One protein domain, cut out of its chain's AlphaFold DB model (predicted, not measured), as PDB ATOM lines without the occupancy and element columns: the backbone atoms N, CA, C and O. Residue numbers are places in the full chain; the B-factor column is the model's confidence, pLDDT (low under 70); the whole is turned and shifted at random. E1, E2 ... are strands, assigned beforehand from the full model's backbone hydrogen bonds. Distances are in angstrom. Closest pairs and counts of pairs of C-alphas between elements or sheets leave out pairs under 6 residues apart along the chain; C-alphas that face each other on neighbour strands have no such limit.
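Overview. This is residues 3 to 117 of the 117 residues of an uncharacterized protein of Parcubacteria group bacterium (UniProt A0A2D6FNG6). Two strongly twisted antiparallel sheets face each other as a sandwich; their paired edges, E1 with E2 and E5 with E6, come near enough to give it the look of a flattened barrel. A long loop, residues 55 to 72, joins E5 to E6 across one of these edges. The printed part has 115 residues with nine named strands, E1 to E9 along the chain, and no named helix; the class is all strand. One sheet runs E1, E9, E3, E4, E5, the other E2, E8, E7, E6. The whole is compact, with a radius of gyration of the C-alphas of 13.1 A, and elongated, spanning 38 by 24 by 21 A.

Along the chain. Begin with the five-stranded sheet. Find C-alpha 3 at (-0.474, 1.547, 70.328), where E1, residues 3 to 8, starts. Beside it is E9, residues 108 to 116, 25.8 A long, ending at C-alpha 116 at (-3.831, 1.101, 59.041). Next come E3, residues 26 to 33, 23.1 A, then E4, residues 40 to 44, and E5, residues 50 to 54, each 13.4 A. In the four-stranded sheet look for E2, residues 13 to 17, 12.9 A; E8, residues 94 to 101, 23.2 A; E7, residues 82 to 91, the longest at 26.5 A, from C-alpha 82 at (-16.171, -12.884, 79.976); and E6, residues 73 to 76, 9.7 A.

Arrangement. In the larger sheet, N 5 of E1 and O 111 of E9 are 2.9 A apart, within hydrogen-bond range. E9 and E3 show N 112 and O 30 at 2.8 A. E3, E4 and E5 form a meander, each strand the antiparallel neighbour of the one before; look at N 29 and O 42, 2.8 A, and N 43 and O 51, 2.9 A. In the other sheet E6, E7 and E8 form a second meander, with N 75 and O 83 at 2.8 A and N 98 and O 86 at 2.8 A. E2 is antiparallel to E8, with N 15 and O 97 at 2.8 A. Now look between the sheets: the closest C-alphas of E5 and E6, His 52 and Gly 73, are 5.5 A apart, and those of E1 and E2, Thr 5 and Ile 17, are 7.8 A apart. E3 and E8 are apart, as are E7 and E9.

Size, cuts and confidence. The two C-alphas farthest apart are those of Thr 60 and Asp 92, 38.8 A. The printed part has no cut, and the link from E5 to E6, 18 residues, is long. The mean pLDDT of the printed part is 87.9; residues 57 to 60 and 68 to 69, both within that link, are under 70.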
ATOM      1  N   ASN A   3      -0.074   0.936  69.052       86.81
ATOM      2  CA  ASN A   3      -0.474   1.547  70.328       86.81
ATOM      3  C   ASN A   3      -0.767   0.480  71.379       86.81
ATOM      4  O   ASN A   3      -1.340  -0.560  71.066       86.81
ATOM      5  N   THR A   4      -0.379   0.727  72.632       88.56
ATOM      6  CA  THR A   4      -0.626  -0.190  73.757       88.56
ATOM      7  C   THR A   4      -1.505   0.488  74.796       88.56
ATOM      8  O   THR A   4      -1.181   1.584  75.242       88.56
ATOM      9  N   THR A   5      -2.564  -0.186  75.240       90.12
ATOM     10  CA  THR A   5      -3.385   0.266  76.369       90.12
ATOM     11  C   THR A   5      -3.567  -0.840  77.403       90.12
ATOM     12  O   THR A   5      -3.512  -2.031  77.086       90.12
ATOM     13  N   ARG A   6      -3.807  -0.431  78.650       87.44
ATOM     14  CA  ARG A   6      -4.314  -1.293  79.721       87.44
ATOM     15  C   ARG A   6      -5.726  -0.853  80.095       87.44
ATOM     16  O   ARG A   6      -5.983   0.346  80.123       87.44
ATOM     17  N   ALA A   7      -6.612  -1.807  80.356       86.62
ATOM     18  CA  ALA A   7      -7.991  -1.548  80.765       86.62
ATOM     19  C   ALA A   7      -8.418  -2.532  81.860       86.62
ATOM     20  O   ALA A   7      -8.020  -3.697  81.832       86.62
ATOM     21  N   ASP A   8      -9.210  -2.066  82.823       84.75
ATOM     22  CA  ASP A   8      -9.863  -2.930  83.808       84.75
ATOM     23  C   ASP A   8     -11.035  -3.653  83.130       84.75
ATOM     24  O   ASP A   8     -11.877  -3.015  82.503       84.75
ATOM     25  N   ILE A   9     -11.081  -4.983  83.220       85.06
ATOM     26  CA  ILE A   9     -12.131  -5.779  82.560       85.06
ATOM     27  C   ILE A   9     -13.391  -5.947  83.411       85.06
ATOM     28  O   ILE A   9     -14.374  -6.505  82.924       85.06
ATOM     29  N   SER A  10     -13.378  -5.475  84.660       81.94
ATOM     30  CA  SER A  10     -14.523  -5.538  85.577       81.94
ATOM     31  C   SER A  10     -15.583  -4.459  85.319       81.94
ATOM     32  O   SER A  10     -16.710  -4.530  85.839       81.94
ATOM     33  N   VAL A  11     -15.255  -3.477  84.478       81.88
ATOM     34  CA  VAL A  11     -16.112  -2.340  84.145       81.88
ATOM     35  C   VAL A  11     -16.714  -2.471  82.745       81.88
ATOM     36  O   VAL A  11     -16.105  -3.017  81.830       81.88
ATOM     37  N   ASN A  12     -17.935  -1.957  82.592       90.81
ATOM     38  CA  ASN A  12     -18.518  -1.680  81.280       90.81
ATOM     39  C   ASN A  12     -18.145  -0.261  80.864       90.81
ATOM     40  O   ASN A  12     -18.034   0.616  81.724       90.81
ATOM     41  N   GLY A  13     -18.053  -0.008  79.563       92.06
ATOM     42  CA  GLY A  13     -17.940   1.361  79.071       92.06
ATOM     43  C   GLY A  13     -17.258   1.484  77.724       92.06
ATOM     44  O   GLY A  13     -16.781   0.510  77.148       92.06
ATOM     45  N   THR A  14     -17.217   2.712  77.230       94.62
ATOM     46  CA  THR A  14     -16.493   3.067  76.016       94.62
ATOM     47  C   THR A  14     -15.073   3.507  76.355       94.62
ATOM     48  O   THR A  14     -14.808   4.074  77.416       94.62
ATOM     49  N   GLN A  15     -14.148   3.244  75.442       94.25
ATOM     50  CA  GLN A  15     -12.770   3.687  75.538       94.25
ATOM     51  C   GLN A  15     -12.296   4.193  74.181       94.25
ATOM     52  O   GLN A  15     -12.362   3.475  73.182       94.25
ATOM     53  N   ASN A  16     -11.741   5.401  74.175       94.81
ATOM     54  CA  ASN A  16     -11.097   5.965  72.998       94.81
ATOM     55  C   ASN A  16      -9.635   5.510  72.979       94.81
ATOM     56  O   ASN A  16      -8.881   5.742  73.927       94.81
ATOM     57  N   ILE A  17      -9.240   4.857  71.895       95.31
ATOM     58  CA  ILE A  17      -7.864   4.480  71.596       95.31
ATOM     59  C   ILE A  17      -7.311   5.548  70.660       95.31
ATOM     60  O   ILE A  17      -7.655   5.576  69.482       95.31
ATOM     61  N   THR A  18      -6.482   6.436  71.198       95.06
ATOM     62  CA  THR A  18      -5.904   7.575  70.471       95.06
ATOM     63  C   THR A  18      -4.437   7.344  70.135       95.06
ATOM     64  O   THR A  18      -3.849   6.337  70.544       95.06
ATOM     65  N   GLY A  19      -3.837   8.290  69.412       93.56
ATOM     66  CA  GLY A  19      -2.431   8.325  69.057       93.56
ATOM     67  C   GLY A  19      -2.104   7.529  67.808       93.56
ATOM     68  O   GLY A  19      -1.012   6.989  67.756       93.56
ATOM     69  N   ALA A  20      -3.028   7.357  66.858       95.25
ATOM     70  CA  ALA A  20      -2.724   6.741  65.563       95.25
ATOM     71  C   ALA A  20      -2.001   7.717  64.613       95.25
ATOM     72  O   ALA A  20      -1.280   7.281  63.714       95.25
ATOM     73  N   GLY A  21      -2.180   9.025  64.814       95.69
ATOM     74  CA  GLY A  21      -1.682  10.113  63.971       95.69
ATOM     75  C   GLY A  21      -2.502  10.347  62.698       95.69
ATOM     76  O   GLY A  21      -2.110  11.157  61.863       95.69
ATOM     77  N   PHE A  22      -3.598   9.609  62.515       95.62
ATOM     78  CA  PHE A  22      -4.506   9.682  61.373       95.62
ATOM     79  C   PHE A  22      -5.829   8.995  61.716       95.62
ATOM     80  O   PHE A  22      -5.893   8.200  62.655       95.62
ATOM     81  N   LYS A  23      -6.852   9.230  60.885       96.56
ATOM     82  CA  LYS A  23      -8.112   8.489  60.924       96.56
ATOM     83  C   LYS A  23      -7.950   7.103  60.287       96.56
ATOM     84  O   LYS A  23      -7.802   7.040  59.063       96.56
ATOM     85  N   PRO A  24      -7.966   5.996  61.051       96.06
ATOM     86  CA  PRO A  24      -7.758   4.666  60.495       96.06
ATOM     87  C   PRO A  24      -8.920   4.222  59.605       96.06
ATOM     88  O   PRO A  24     -10.059   4.650  59.784       96.06
ATOM     89  N   LYS A  25      -8.626   3.315  58.668       95.50
ATOM     90  CA  LYS A  25      -9.642   2.533  57.940       95.50
ATOM     91  C   LYS A  25      -9.785   1.115  58.485       95.50
ATOM     92  O   LYS A  25     -10.740   0.431  58.147       95.50
ATOM     93  N   GLY A  26      -8.842   0.682  59.316       96.12
ATOM     94  CA  GLY A  26      -8.890  -0.604  59.988       96.12
ATOM     95  C   GLY A  26      -7.783  -0.767  61.019       96.12
ATOM     96  O   GLY A  26      -6.882   0.072  61.152       96.12
ATOM     97  N   TYR A  27      -7.866  -1.852  61.781       96.94
ATOM     98  CA  TYR A  27      -6.789  -2.278  62.666       96.94
ATOM     99  C   TYR A  27      -6.794  -3.782  62.912       96.94
ATOM    100  O   TYR A  27      -7.817  -4.458  62.815       96.94
ATOM    101  N   VAL A  28      -5.624  -4.280  63.302       97.00
ATOM    102  CA  VAL A  28      -5.481  -5.564  63.992       97.00
ATOM    103  C   VAL A  28      -5.260  -5.272  65.470       97.00
ATOM    104  O   VAL A  28      -4.475  -4.389  65.816       97.00
ATOM    105  N   VAL A  29      -5.935  -6.004  66.349       96.44
ATOM    106  CA  VAL A  29      -5.732  -5.933  67.796       96.44
ATOM    107  C   VAL A  29      -5.262  -7.284  68.313       96.44
ATOM    108  O   VAL A  29      -5.796  -8.325  67.947       96.44
ATOM    109  N   ILE A  30      -4.253  -7.273  69.172       94.81
ATOM    110  CA  ILE A  30      -3.849  -8.439  69.956       94.81
ATOM    111  C   ILE A  30      -4.078  -8.078  71.412       94.81
ATOM    112  O   ILE A  30      -3.585  -7.047  71.881       94.81
ATOM    113  N   GLY A  31      -4.823  -8.909  72.127       92.50
ATOM    114  CA  GLY A  31      -5.193  -8.626  73.504       92.50
ATOM    115  C   GLY A  31      -5.271  -9.866  74.371       92.50
ATOM    116  O   GLY A  31      -5.192 -10.986  73.882       92.50
ATOM    117  N   GLY A  32      -5.403  -9.659  75.675       90.19
ATOM    118  CA  GLY A  32      -5.600 -10.726  76.651       90.19
ATOM    119  C   GLY A  32      -5.498 -10.213  78.083       90.19
ATOM    120  O   GLY A  32      -5.167  -9.046  78.319       90.19
ATOM    121  N   ILE A  33      -5.775 -11.089  79.049       87.19
ATOM    122  CA  ILE A  33      -5.595 -10.796  80.479       87.19
ATOM    123  C   ILE A  33      -4.098 -10.713  80.778       87.19
ATOM    124  O   ILE A  33      -3.327 -11.592  80.392       87.19
ATOM    125  N   SER A  34      -3.686  -9.676  81.505       79.69
ATOM    126  CA  SER A  34      -2.314  -9.540  81.998       79.69
ATOM    127  C   SER A  34      -1.915 -10.790  82.786       79.69
ATOM    128  O   SER A  34      -2.559 -11.120  83.777       79.69
ATOM    129  N   ASN A  35      -0.835 -11.455  82.366       72.06
ATOM    130  CA  ASN A  35      -0.319 -12.689  82.978       72.06
ATOM    131  C   ASN A  35      -1.288 -13.895  82.931       72.06
ATOM    132  O   ASN A  35      -1.115 -14.833  83.706       72.06
ATOM    133  N   GLY A  36      -2.299 -13.881  82.052       72.94
ATOM    134  CA  GLY A  36      -3.273 -14.968  81.885       72.94
ATOM    135  C   GLY A  36      -3.151 -15.720  80.553       72.94
ATOM    136  O   GLY A  36      -2.515 -15.251  79.612       72.94
ATOM    137  N   ASN A  37      -3.822 -16.875  80.458       70.62
ATOM    138  CA  ASN A  37      -3.803 -17.775  79.291       70.62
ATOM    139  C   ASN A  37      -5.001 -17.590  78.337       70.62
ATOM    140  O   ASN A  37      -5.439 -18.550  77.710       70.62
ATOM    141  N   ALA A  38      -5.522 -16.366  78.203       81.38
ATOM    142  CA  ALA A  38      -6.664 -16.059  77.334       81.38
ATOM    143  C   ALA A  38      -6.356 -14.931  76.325       81.38
ATOM    144  O   ALA A  38      -6.965 -13.859  76.402       81.38
ATOM    145  N   PRO A  39      -5.365 -15.105  75.422       89.44
ATOM    146  CA  PRO A  39      -5.131 -14.145  74.356       89.44
ATOM    147  C   PRO A  39      -6.198 -14.241  73.257       89.44
ATOM    148  O   PRO A  39      -6.758 -15.309  73.008       89.44
ATOM    149  N   PHE A  40      -6.406 -13.137  72.550       92.06
ATOM    150  CA  PHE A  40      -7.205 -13.065  71.334       92.06
ATOM    151  C   PHE A  40      -6.498 -12.219  70.271       92.06
ATOM    152  O   PHE A  40      -5.629 -11.392  70.573       92.06
ATOM    153  N   ILE A  41      -6.904 -12.423  69.021       94.50
ATOM    154  CA  ILE A  41      -6.516 -11.605  67.875       94.50
ATOM    155  C   ILE A  41      -7.793 -11.153  67.176       94.50
ATOM    156  O   ILE A  41      -8.588 -11.986  66.750       94.50
ATOM    157  N   GLY A  42      -7.975  -9.843  67.063       95.25
ATOM    158  CA  GLY A  42      -9.112  -9.206  66.413       95.25
ATOM    159  C   GLY A  42      -8.711  -8.439  65.167       95.25
ATOM    160  O   GLY A  42      -7.606  -7.900  65.089       95.25
ATOM    161  N   ILE A  43      -9.627  -8.350  64.211       95.31
ATOM    162  CA  ILE A  43      -9.470  -7.570  62.985       95.31
ATOM    163  C   ILE A  43     -10.731  -6.744  62.775       95.31
ATOM    164  O   ILE A  43     -11.844  -7.258  62.902       95.31
ATOM    165  N   VAL A  44     -10.535  -5.473  62.427       96.00
ATOM    166  CA  VAL A  44     -11.593  -4.563  61.992       96.00
ATOM    167  C   VAL A  44     -11.205  -3.939  60.668       96.00
ATOM    168  O   VAL A  44     -10.141  -3.328  60.564       96.00
ATOM    169  N   ASP A  45     -12.082  -4.064  59.681       92.00
ATOM    170  CA  ASP A  45     -11.934  -3.454  58.354       92.00
ATOM    171  C   ASP A  45     -13.005  -2.392  58.050       92.00
ATOM    172  O   ASP A  45     -12.927  -1.683  57.047       92.00
ATOM    173  N   SER A  46     -14.020  -2.281  58.910       86.06
ATOM    174  CA  SER A  46     -15.141  -1.357  58.779       86.06
ATOM    175  C   SER A  46     -15.943  -1.306  60.087       86.06
ATOM    176  O   SER A  46     -15.737  -2.117  60.986       86.06
ATOM    177  N   ALA A  47     -16.901  -0.379  60.194       73.00
ATOM    178  CA  ALA A  47     -17.750  -0.263  61.386       73.00
ATOM    179  C   ALA A  47     -18.532  -1.557  61.710       73.00
ATOM    180  O   ALA A  47     -18.816  -1.831  62.873       73.00
ATOM    181  N   ALA A  48     -18.873  -2.348  60.687       76.38
ATOM    182  CA  ALA A  48     -19.602  -3.610  60.824       76.38
ATOM    183  C   ALA A  48     -18.721  -4.855  60.613       76.38
ATOM    184  O   ALA A  48     -19.070  -5.936  61.082       76.38
ATOM    185  N   GLY A  49     -17.593  -4.719  59.914       83.00
ATOM    186  CA  GLY A  49     -16.654  -5.802  59.648       83.00
ATOM    187  C   GLY A  49     -15.646  -5.928  60.776       83.00
ATOM    188  O   GLY A  49     -14.548  -5.374  60.729       83.00
ATOM    189  N   GLN A  50     -16.052  -6.663  61.808       90.69
ATOM    190  CA  GLN A  50     -15.195  -7.069  62.911       90.69
ATOM    191  C   GLN A  50     -15.259  -8.579  63.103       90.69
ATOM    192  O   GLN A  50     -16.324  -9.187  63.016       90.69
ATOM    193  N   SER A  51     -14.107  -9.178  63.371       91.38
ATOM    194  CA  SER A  51     -13.977 -10.602  63.667       91.38
ATOM    195  C   SER A  51     -12.810 -10.822  64.611       91.38
ATOM    196  O   SER A  51     -11.911  -9.981  64.714       91.38
ATOM    197  N   HIS A  52     -12.808 -11.955  65.301       93.06
ATOM    198  CA  HIS A  52     -11.678 -12.340  66.124       93.06
ATOM    199  C   HIS A  52     -11.527 -13.851  66.209       93.06
ATOM    200  O   HIS A  52     -12.436 -14.614  65.886       93.06
ATOM    201  N   ILE A  53     -10.350 -14.252  66.671       91.25
ATOM    202  CA  ILE A  53     -10.073 -15.583  67.189       91.25
ATOM    203  C   ILE A  53      -9.591 -15.454  68.629       91.25
ATOM    204  O   ILE A  53      -8.760 -14.595  68.934       91.25
ATOM    205  N   ASP A  54     -10.086 -16.302  69.517       89.19
ATOM    206  CA  ASP A  54      -9.678 -16.341  70.918       89.19
ATOM    207  C   ASP A  54      -9.130 -17.722  71.290       89.19
ATOM    208  O   ASP A  54      -9.565 -18.748  70.773       89.19
ATOM    209  N   ASN A  55      -8.134 -17.744  72.176       83.31
ATOM    210  CA  ASN A  55      -7.454 -18.956  72.641       83.31
ATOM    211  C   ASN A  55      -8.069 -19.514  73.936       83.31
ATOM    212  O   ASN A  55      -7.348 -20.040  74.793       83.31
ATOM    213  N   TYR A  56      -9.369 -19.302  74.159       73.56
ATOM    214  CA  TYR A  56      -9.995 -19.705  75.418       73.56
ATOM    215  C   TYR A  56     -11.516 -19.884  75.339       73.56
ATOM    216  O   TYR A  56     -12.222 -19.716  76.337       73.56
ATOM    217  N   TYR A  57     -12.043 -20.281  74.182       67.12
ATOM    218  CA  TYR A  57     -13.480 -20.476  74.048       67.12
ATOM    219  C   TYR A  57     -13.925 -21.722  74.827       67.12
ATOM    220  O   TYR A  57     -13.603 -22.860  74.471       67.12
ATOM    221  N   GLY A  58     -14.658 -21.517  75.924       61.72
ATOM    222  CA  GLY A  58     -15.161 -22.616  76.755       61.72
ATOM    223  C   GLY A  58     -14.107 -23.307  77.636       61.72
ATOM    224  O   GLY A  58     -14.300 -24.467  77.989       61.72
ATOM    225  N   VAL A  59     -13.049 -22.592  78.055       65.38
ATOM    226  CA  VAL A  59     -12.106 -22.983  79.141       65.38
ATOM    227  C   VAL A  59     -11.036 -24.026  78.781       65.38
ATOM    228  O   VAL A  59     -10.437 -24.637  79.661       65.38
ATOM    229  N   THR A  60     -10.704 -24.200  77.502       68.88
ATOM    230  CA  THR A  60      -9.538 -25.017  77.117       68.88
ATOM    231  C   THR A  60      -8.474 -24.141  76.474       68.88
ATOM    232  O   THR A  60      -8.534 -23.861  75.277       68.88
ATOM    233  N   ALA A  61      -7.483 -23.727  77.270       72.62
ATOM    234  CA  ALA A  61      -6.298 -23.050  76.750       72.62
ATOM    235  C   ALA A  61      -5.638 -23.892  75.645       72.62
ATOM    236  O   ALA A  61      -5.506 -25.111  75.774       72.62
ATOM    237  N   GLY A  62      -5.208 -23.239  74.567       75.50
ATOM    238  CA  GLY A  62      -4.599 -23.888  73.403       75.50
ATOM    239  C   GLY A  62      -5.581 -24.200  72.272       75.50
ATOM    240  O   GLY A  62      -5.149 -24.655  71.212       75.50
ATOM    241  N   ARG A  63      -6.883 -23.942  72.455       81.19
ATOM    242  CA  ARG A  63      -7.892 -24.063  71.399       81.19
ATOM    243  C   ARG A  63      -8.287 -22.678  70.889       81.19
ATOM    244  O   ARG A  63      -8.910 -21.912  71.613       81.19
ATOM    245  N   TRP A  64      -7.967 -22.408  69.626       85.19
ATOM    246  CA  TRP A  64      -8.355 -21.180  68.933       85.19
ATOM    247  C   TRP A  64      -9.685 -21.366  68.207       85.19
ATOM    248  O   TRP A  64      -9.815 -22.290  67.400       85.19
ATOM    249  N   ILE A  65     -10.667 -20.514  68.493       84.00
ATOM    250  CA  ILE A  65     -11.992 -20.546  67.856       84.00
ATOM    251  C   ILE A  65     -12.385 -19.126  67.445       84.00
ATOM    252  O   ILE A  65     -11.910 -18.154  68.022       84.00
ATOM    253  N   THR A  66     -13.216 -19.010  66.413       84.62
ATOM    254  CA  THR A  66     -13.943 -17.782  66.076       84.62
ATOM    255  C   THR A  66     -15.262 -17.739  66.855       84.62
ATOM    256  O   THR A  66     -16.083 -18.642  66.676       84.62
ATOM    257  N   ASP A  67     -15.494 -16.712  67.672       73.88
ATOM    258  CA  ASP A  67     -16.837 -16.398  68.192       73.88
ATOM    259  C   ASP A  67     -17.646 -15.718  67.067       73.88
ATOM    260  O   ASP A  67     -17.139 -14.852  66.350       73.88
ATOM    261  N   ASP A  68     -18.893 -16.146  66.876       66.31
ATOM    262  CA  ASP A  68     -19.813 -15.650  65.845       66.31
ATOM    263  C   ASP A  68     -20.504 -14.334  66.238       66.31
ATOM    264  O   ASP A  68     -21.198 -13.709  65.433       66.31
ATOM    265  N   ASN A  69     -20.287 -13.875  67.468       66.81
ATOM    266  CA  ASN A  69     -20.800 -12.607  67.948       66.81
ATOM    267  C   ASN A  69     -19.896 -11.465  67.486       66.81
ATOM    268  O   ASN A  69     -18.722 -11.434  67.842       66.81
ATOM    269  N   SER A  70     -20.456 -10.511  66.734       80.56
ATOM    270  CA  SER A  70     -19.792  -9.308  66.212       80.56
ATOM    271  C   SER A  70     -18.974  -8.563  67.281       80.56
ATOM    272  O   SER A  70     -19.462  -7.634  67.922       80.56
ATOM    273  N   ALA A  71     -17.721  -8.969  67.466       90.38
ATOM    274  CA  ALA A  71     -16.784  -8.455  68.450       90.38
ATOM    275  C   ALA A  71     -15.358  -8.541  67.896       90.38
ATOM    276  O   ALA A  71     -15.037  -9.416  67.090       90.38
ATOM    277  N   ILE A  72     -14.495  -7.637  68.360       93.88
ATOM    278  CA  ILE A  72     -13.058  -7.634  68.042       93.88
ATOM    279  C   ILE A  72     -12.255  -8.518  68.992       93.88
ATOM    280  O   ILE A  72     -11.062  -8.716  68.798       93.88
ATOM    281  N   GLY A  73     -12.881  -9.009  70.053       92.50
ATOM    282  CA  GLY A  73     -12.239  -9.877  71.017       92.50
ATOM    283  C   GLY A  73     -13.168 -10.215  72.162       92.50
ATOM    284  O   GLY A  73     -13.965  -9.380  72.598       92.50
ATOM    285  N   THR A  74     -13.004 -11.419  72.690       90.62
ATOM    286  CA  THR A  74     -13.609 -11.829  73.950       90.62
ATOM    287  C   THR A  74     -12.508 -12.265  74.899       90.62
ATOM    288  O   THR A  74     -11.664 -13.099  74.577       90.62
ATOM    289  N   ILE A  75     -12.503 -11.673  76.088       88.75
ATOM    290  CA  ILE A  75     -11.623 -12.065  77.178       88.75
ATOM    291  C   ILE A  75     -12.410 -12.977  78.103       88.75
ATOM    292  O   ILE A  75     -13.331 -12.522  78.776       88.75
ATOM    293  N   HIS A  76     -12.032 -14.247  78.154       85.75
ATOM    294  CA  HIS A  76     -12.632 -15.229  79.048       85.75
ATOM    295  C   HIS A  76     -11.799 -15.379  80.326       85.75
ATOM    296  O   HIS A  76     -10.592 -15.605  80.273       85.75
ATOM    297  N   ILE A  77     -12.460 -15.276  81.477       81.75
ATOM    298  CA  ILE A  77     -11.928 -15.673  82.787       81.75
ATOM    299  C   ILE A  77     -12.226 -17.155  83.021       81.75
ATOM    300  O   ILE A  77     -11.353 -17.922  83.417       81.75
ATOM    301  N   ASP A  78     -13.460 -17.560  82.718       80.62
ATOM    302  CA  ASP A  78     -13.930 -18.943  82.737       80.62
ATOM    303  C   ASP A  78     -15.096 -19.131  81.746       80.62
ATOM    304  O   ASP A  78     -15.314 -18.303  80.859       80.62
ATOM    305  N   ALA A  79     -15.836 -20.238  81.873       79.12
ATOM    306  CA  ALA A  79     -16.926 -20.616  80.972       79.12
ATOM    307  C   ALA A  79     -18.093 -19.616  80.974       79.12
ATOM    308  O   ALA A  79     -18.856 -19.551  80.014       79.12
ATOM    309  N   THR A  80     -18.249 -18.869  82.062       81.19
ATOM    310  CA  THR A  80     -19.399 -18.002  82.355       81.19
ATOM    311  C   THR A  80     -19.011 -16.546  82.600       81.19
ATOM    312  O   THR A  80     -19.873 -15.665  82.633       81.19
ATOM    313  N   HIS A  81     -17.716 -16.272  82.759       85.62
ATOM    314  CA  HIS A  81     -17.185 -14.942  83.004       85.62
ATOM    315  C   HIS A  81     -16.348 -14.473  81.828       85.62
ATOM    316  O   HIS A  81     -15.231 -14.943  81.617       85.62
ATOM    317  N   SER A  82     -16.886 -13.511  81.078       88.56
ATOM    318  CA  SER A  82     -16.171 -12.884  79.976       88.56
ATOM    319  C   SER A  82     -16.432 -11.386  79.859       88.56
ATOM    320  O   SER A  82     -17.462 -10.860  80.294       88.56
ATOM    321  N   THR A  83     -15.482 -10.705  79.228       90.81
ATOM    322  CA  THR A  83     -15.623  -9.325  78.768       90.81
ATOM    323  C   THR A  83     -15.469  -9.307  77.258       90.81
ATOM    324  O   THR A  83     -14.435  -9.699  76.720       90.81
ATOM    325  N   ARG A  84     -16.515  -8.854  76.573       91.38
ATOM    326  CA  ARG A  84     -16.539  -8.654  75.128       91.38
ATOM    327  C   ARG A  84     -16.070  -7.254  74.787       91.38
ATOM    328  O   ARG A  84     -16.390  -6.297  75.491       91.38
ATOM    329  N   ILE A  85     -15.340  -7.160  73.689       93.38
ATOM    330  CA  ILE A  85     -14.794  -5.918  73.168       93.38
ATOM    331  C   ILE A  85     -15.355  -5.744  71.765       93.38
ATOM    332  O   ILE A  85     -15.202  -6.626  70.918       93.38
ATOM    333  N   THR A  86     -16.004  -4.619  71.505       94.12
ATOM    334  CA  THR A  86     -16.572  -4.304  70.193       94.12
ATOM    335  C   THR A  86     -15.997  -2.999  69.675       94.12
ATOM    336  O   THR A  86     -15.765  -2.055  70.428       94.12
ATOM    337  N   HIS A  87     -15.760  -2.930  68.371       95.00
ATOM    338  CA  HIS A  87     -15.495  -1.671  67.703       95.00
ATOM    339  C   HIS A  87     -16.761  -0.814  67.683       95.00
ATOM    340  O   HIS A  87     -17.875  -1.325  67.579       95.00
ATOM    341  N   THR A  88     -16.589   0.498  67.804       94.31
ATOM    342  CA  THR A  88     -17.689   1.466  67.763       94.31
ATOM    343  C   THR A  88     -17.507   2.463  66.623       94.31
ATOM    344  O   THR A  88     -18.426   2.648  65.828       94.31
ATOM    345  N   SER A  89     -16.333   3.086  66.511       95.25
ATOM    346  CA  SER A  89     -16.047   4.066  65.457       95.25
ATOM    347  C   SER A  89     -14.560   4.186  65.156       95.25
ATOM    348  O   SER A  89     -13.714   3.895  66.003       95.25
ATOM    349  N   PHE A  90     -14.246   4.627  63.936       96.25
ATOM    350  CA  PHE A  90     -12.947   5.207  63.604       96.25
ATOM    351  C   PHE A  90     -13.004   6.716  63.810       96.25
ATOM    352  O   PHE A  90     -13.862   7.401  63.241       96.25
ATOM    353  N   ASP A  91     -12.048   7.219  64.576       96.12
ATOM    354  CA  ASP A  91     -11.962   8.609  65.003       96.12
ATOM    355  C   ASP A  91     -10.734   9.267  64.362       96.12
ATOM    356  O   ASP A  91      -9.888   8.588  63.783       96.12
ATOM    357  N   ASP A  92     -10.617  10.590  64.457       96.88
ATOM    358  CA  ASP A  92      -9.591  11.348  63.722       96.88
ATOM    359  C   ASP A  92      -8.141  10.992  64.101       96.88
ATOM    360  O   ASP A  92      -7.224  11.227  63.316       96.88
ATOM    361  N   ASP A  93      -7.942  10.393  65.276       96.12
ATOM    362  CA  ASP A  93      -6.640   9.965  65.795       96.12
ATOM    363  C   ASP A  93      -6.665   8.516  66.330       96.12
ATOM    364  O   ASP A  93      -5.887   8.146  67.210       96.12
ATOM    365  N   GLY A  94      -7.575   7.672  65.829       95.69
ATOM    366  CA  GLY A  94      -7.637   6.265  66.231       95.69
ATOM    367  C   GLY A  94      -9.029   5.644  66.149       95.69
ATOM    368  O   GLY A  94      -9.666   5.672  65.099       95.69
ATOM    369  N   ALA A  95      -9.485   5.008  67.225       96.00
ATOM    370  CA  ALA A  95     -10.773   4.318  67.246       96.00
ATOM    371  C   ALA A  95     -11.403   4.279  68.637       96.00
ATOM    372  O   ALA A  95     -10.705   4.229  69.648       96.00
ATOM    373  N   THR A  96     -12.726   4.168  68.678       95.69
ATOM    374  CA  THR A  96     -13.484   3.911  69.899       95.69
ATOM    375  C   THR A  96     -13.877   2.439  69.963       95.69
ATOM    376  O   THR A  96     -14.333   1.850  68.974       95.69
ATOM    377  N   ILE A  97     -13.700   1.847  71.142       95.12
ATOM    378  CA  ILE A  97     -14.143   0.492  71.478       95.12
ATOM    379  C   ILE A  97     -15.118   0.526  72.654       95.12
ATOM    380  O   ILE A  97     -15.072   1.436  73.483       95.12
ATOM    381  N   THR A  98     -15.970  -0.487  72.757       94.38
ATOM    382  CA  THR A  98     -16.871  -0.698  73.892       94.38
ATOM    383  C   THR A  98     -16.543  -2.013  74.591       94.38
ATOM    384  O   THR A  98     -16.342  -3.040  73.946       94.38
ATOM    385  N   TRP A  99     -16.517  -1.969  75.920       93.31
ATOM    386  CA  TRP A  99     -16.351  -3.099  76.821       93.31
ATOM    387  C   TRP A  99     -17.712  -3.502  77.395       93.31
ATOM    388  O   TRP A  99     -18.372  -2.695  78.059       93.31
ATOM    389  N   THR A 100     -18.106  -4.755  77.168       92.56
ATOM    390  CA  THR A 100     -19.361  -5.339  77.659       92.56
ATOM    391  C   THR A 100     -19.066  -6.615  78.437       92.56
ATOM    392  O   THR A 100     -18.677  -7.630  77.858       92.56
ATOM    393  N   LYS A 101     -19.274  -6.598  79.750       90.06
ATOM    394  CA  LYS A 101     -19.154  -7.788  80.598       90.06
ATOM    395  C   LYS A 101     -20.436  -8.612  80.579       90.06
ATOM    396  O   LYS A 101     -21.536  -8.066  80.622       90.06
ATOM    397  N   THR A 102     -20.290  -9.930  80.559       83.12
ATOM    398  CA  THR A 102     -21.417 -10.873  80.650       83.12
ATOM    399  C   THR A 102     -21.750 -11.243  82.099       83.12
ATOM    400  O   THR A 102     -22.871 -11.658  82.383       83.12
ATOM    401  N   SER A 103     -20.815 -11.040  83.035       81.81
ATOM    402  CA  SER A 103     -21.001 -11.306  84.469       81.81
ATOM    403  C   SER A 103     -20.053 -10.454  85.338       81.81
ATOM    404  O   SER A 103     -20.073  -9.226  85.240       81.81
ATOM    405  N   SER A 104     -19.227 -11.072  86.191       84.00
ATOM    406  CA  SER A 104     -18.270 -10.406  87.096       84.00
ATOM    407  C   SER A 104     -16.797 -10.766  86.815       84.00
ATOM    408  O   SER A 104     -16.095 -11.204  87.728       84.00
ATOM    409  N   PRO A 105     -16.297 -10.626  85.570       84.69
ATOM    410  CA  PRO A 105     -14.877 -10.821  85.285       84.69
ATOM    411  C   PRO A 105     -14.018  -9.809  86.065       84.69
ATOM    412  O   PRO A 105     -14.436  -8.676  86.295       84.69
ATOM    413  N   THR A 106     -12.811 -10.208  86.476       85.81
ATOM    414  CA  THR A 106     -11.867  -9.341  87.206       85.81
ATOM    415  C   THR A 106     -10.474  -9.413  86.596       85.81
ATOM    416  O   THR A 106     -10.069 -10.449  86.077       85.81
ATOM    417  N   GLY A 107      -9.724  -8.314  86.658       85.94
ATOM    418  CA  GLY A 107      -8.343  -8.253  86.184       85.94
ATOM    419  C   GLY A 107      -8.088  -7.076  85.251       85.94
ATOM    420  O   GLY A 107      -8.907  -6.171  85.116       85.94
ATOM    421  N   ALA A 108      -6.929  -7.096  84.596       89.50
ATOM    422  CA  ALA A 108      -6.526  -6.051  83.664       89.50
ATOM    423  C   ALA A 108      -6.210  -6.643  82.291       89.50
ATOM    424  O   ALA A 108      -5.301  -7.468  82.160       89.50
ATOM    425  N   ALA A 109      -6.913  -6.183  81.261       90.19
ATOM    426  CA  ALA A 109      -6.572  -6.457  79.878       90.19
ATOM    427  C   ALA A 109      -5.372  -5.614  79.453       90.19
ATOM    428  O   ALA A 109      -5.252  -4.440  79.814       90.19
ATOM    429  N   GLN A 110      -4.508  -6.202  78.634       92.38
ATOM    430  CA  GLN A 110      -3.532  -5.466  77.848       92.38
ATOM    431  C   GLN A 110      -3.886  -5.633  76.376       92.38
ATOM    432  O   GLN A 110      -4.011  -6.759  75.903       92.38
ATOM    433  N   LEU A 111      -4.035  -4.519  75.663       93.38
ATOM    434  CA  LEU A 111      -4.344  -4.499  74.237       93.38
ATOM    435  C   LEU A 111      -3.224  -3.810  73.465       93.38
ATOM    436  O   LEU A 111      -2.691  -2.789  73.908       93.38
ATOM    437  N   LYS A 112      -2.902  -4.352  72.294       95.44
ATOM    438  CA  LYS A 112      -1.991  -3.762  71.316       95.44
ATOM    439  C   LYS A 112      -2.710  -3.615  69.985       95.44
ATOM    440  O   LYS A 112      -3.182  -4.607  69.441       95.44
ATOM    441  N   PHE A 113      -2.761  -2.399  69.464       96.50
ATOM    442  CA  PHE A 113      -3.430  -2.056  68.213       96.50
ATOM    443  C   PHE A 113      -2.405  -1.760  67.134       96.50
ATOM    444  O   PHE A 113      -1.487  -0.984  67.377       96.50
ATOM    445  N   LEU A 114      -2.589  -2.328  65.948       97.44
ATOM    446  CA  LEU A 114      -1.900  -1.952  64.723       97.44
ATOM    447  C   LEU A 114      -2.904  -1.273  63.788       97.44
ATOM    448  O   LEU A 114      -3.660  -1.955  63.100       97.44
ATOM    449  N   PHE A 115      -2.899   0.060  63.765       96.62
ATOM    450  CA  PHE A 115      -3.760   0.855  62.883       96.62
ATOM    451  C   PHE A 115      -3.199   0.947  61.460       96.62
ATOM    452  O   PHE A 115      -1.984   1.139  61.289       96.62
ATOM    453  N   PHE A 116      -4.094   0.889  60.468       94.88
ATOM    454  CA  PHE A 116      -3.831   1.101  59.041       94.88
ATOM    455  C   PHE A 116      -4.942   1.944  58.384       94.88
ATOM    456  O   PHE A 116      -6.064   2.022  58.891       94.88
ATOM    457  N   GLY A 117      -4.627   2.623  57.277       85.56
ATOM    458  CA  GLY A 117      -5.508   3.585  56.602       85.56
ATOM    459  C   GLY A 117      -5.134   3.810  55.146       85.56
ATOM    460  O   GLY A 117      -3.940   3.645  54.825       85.56
TER     461      GLY A 117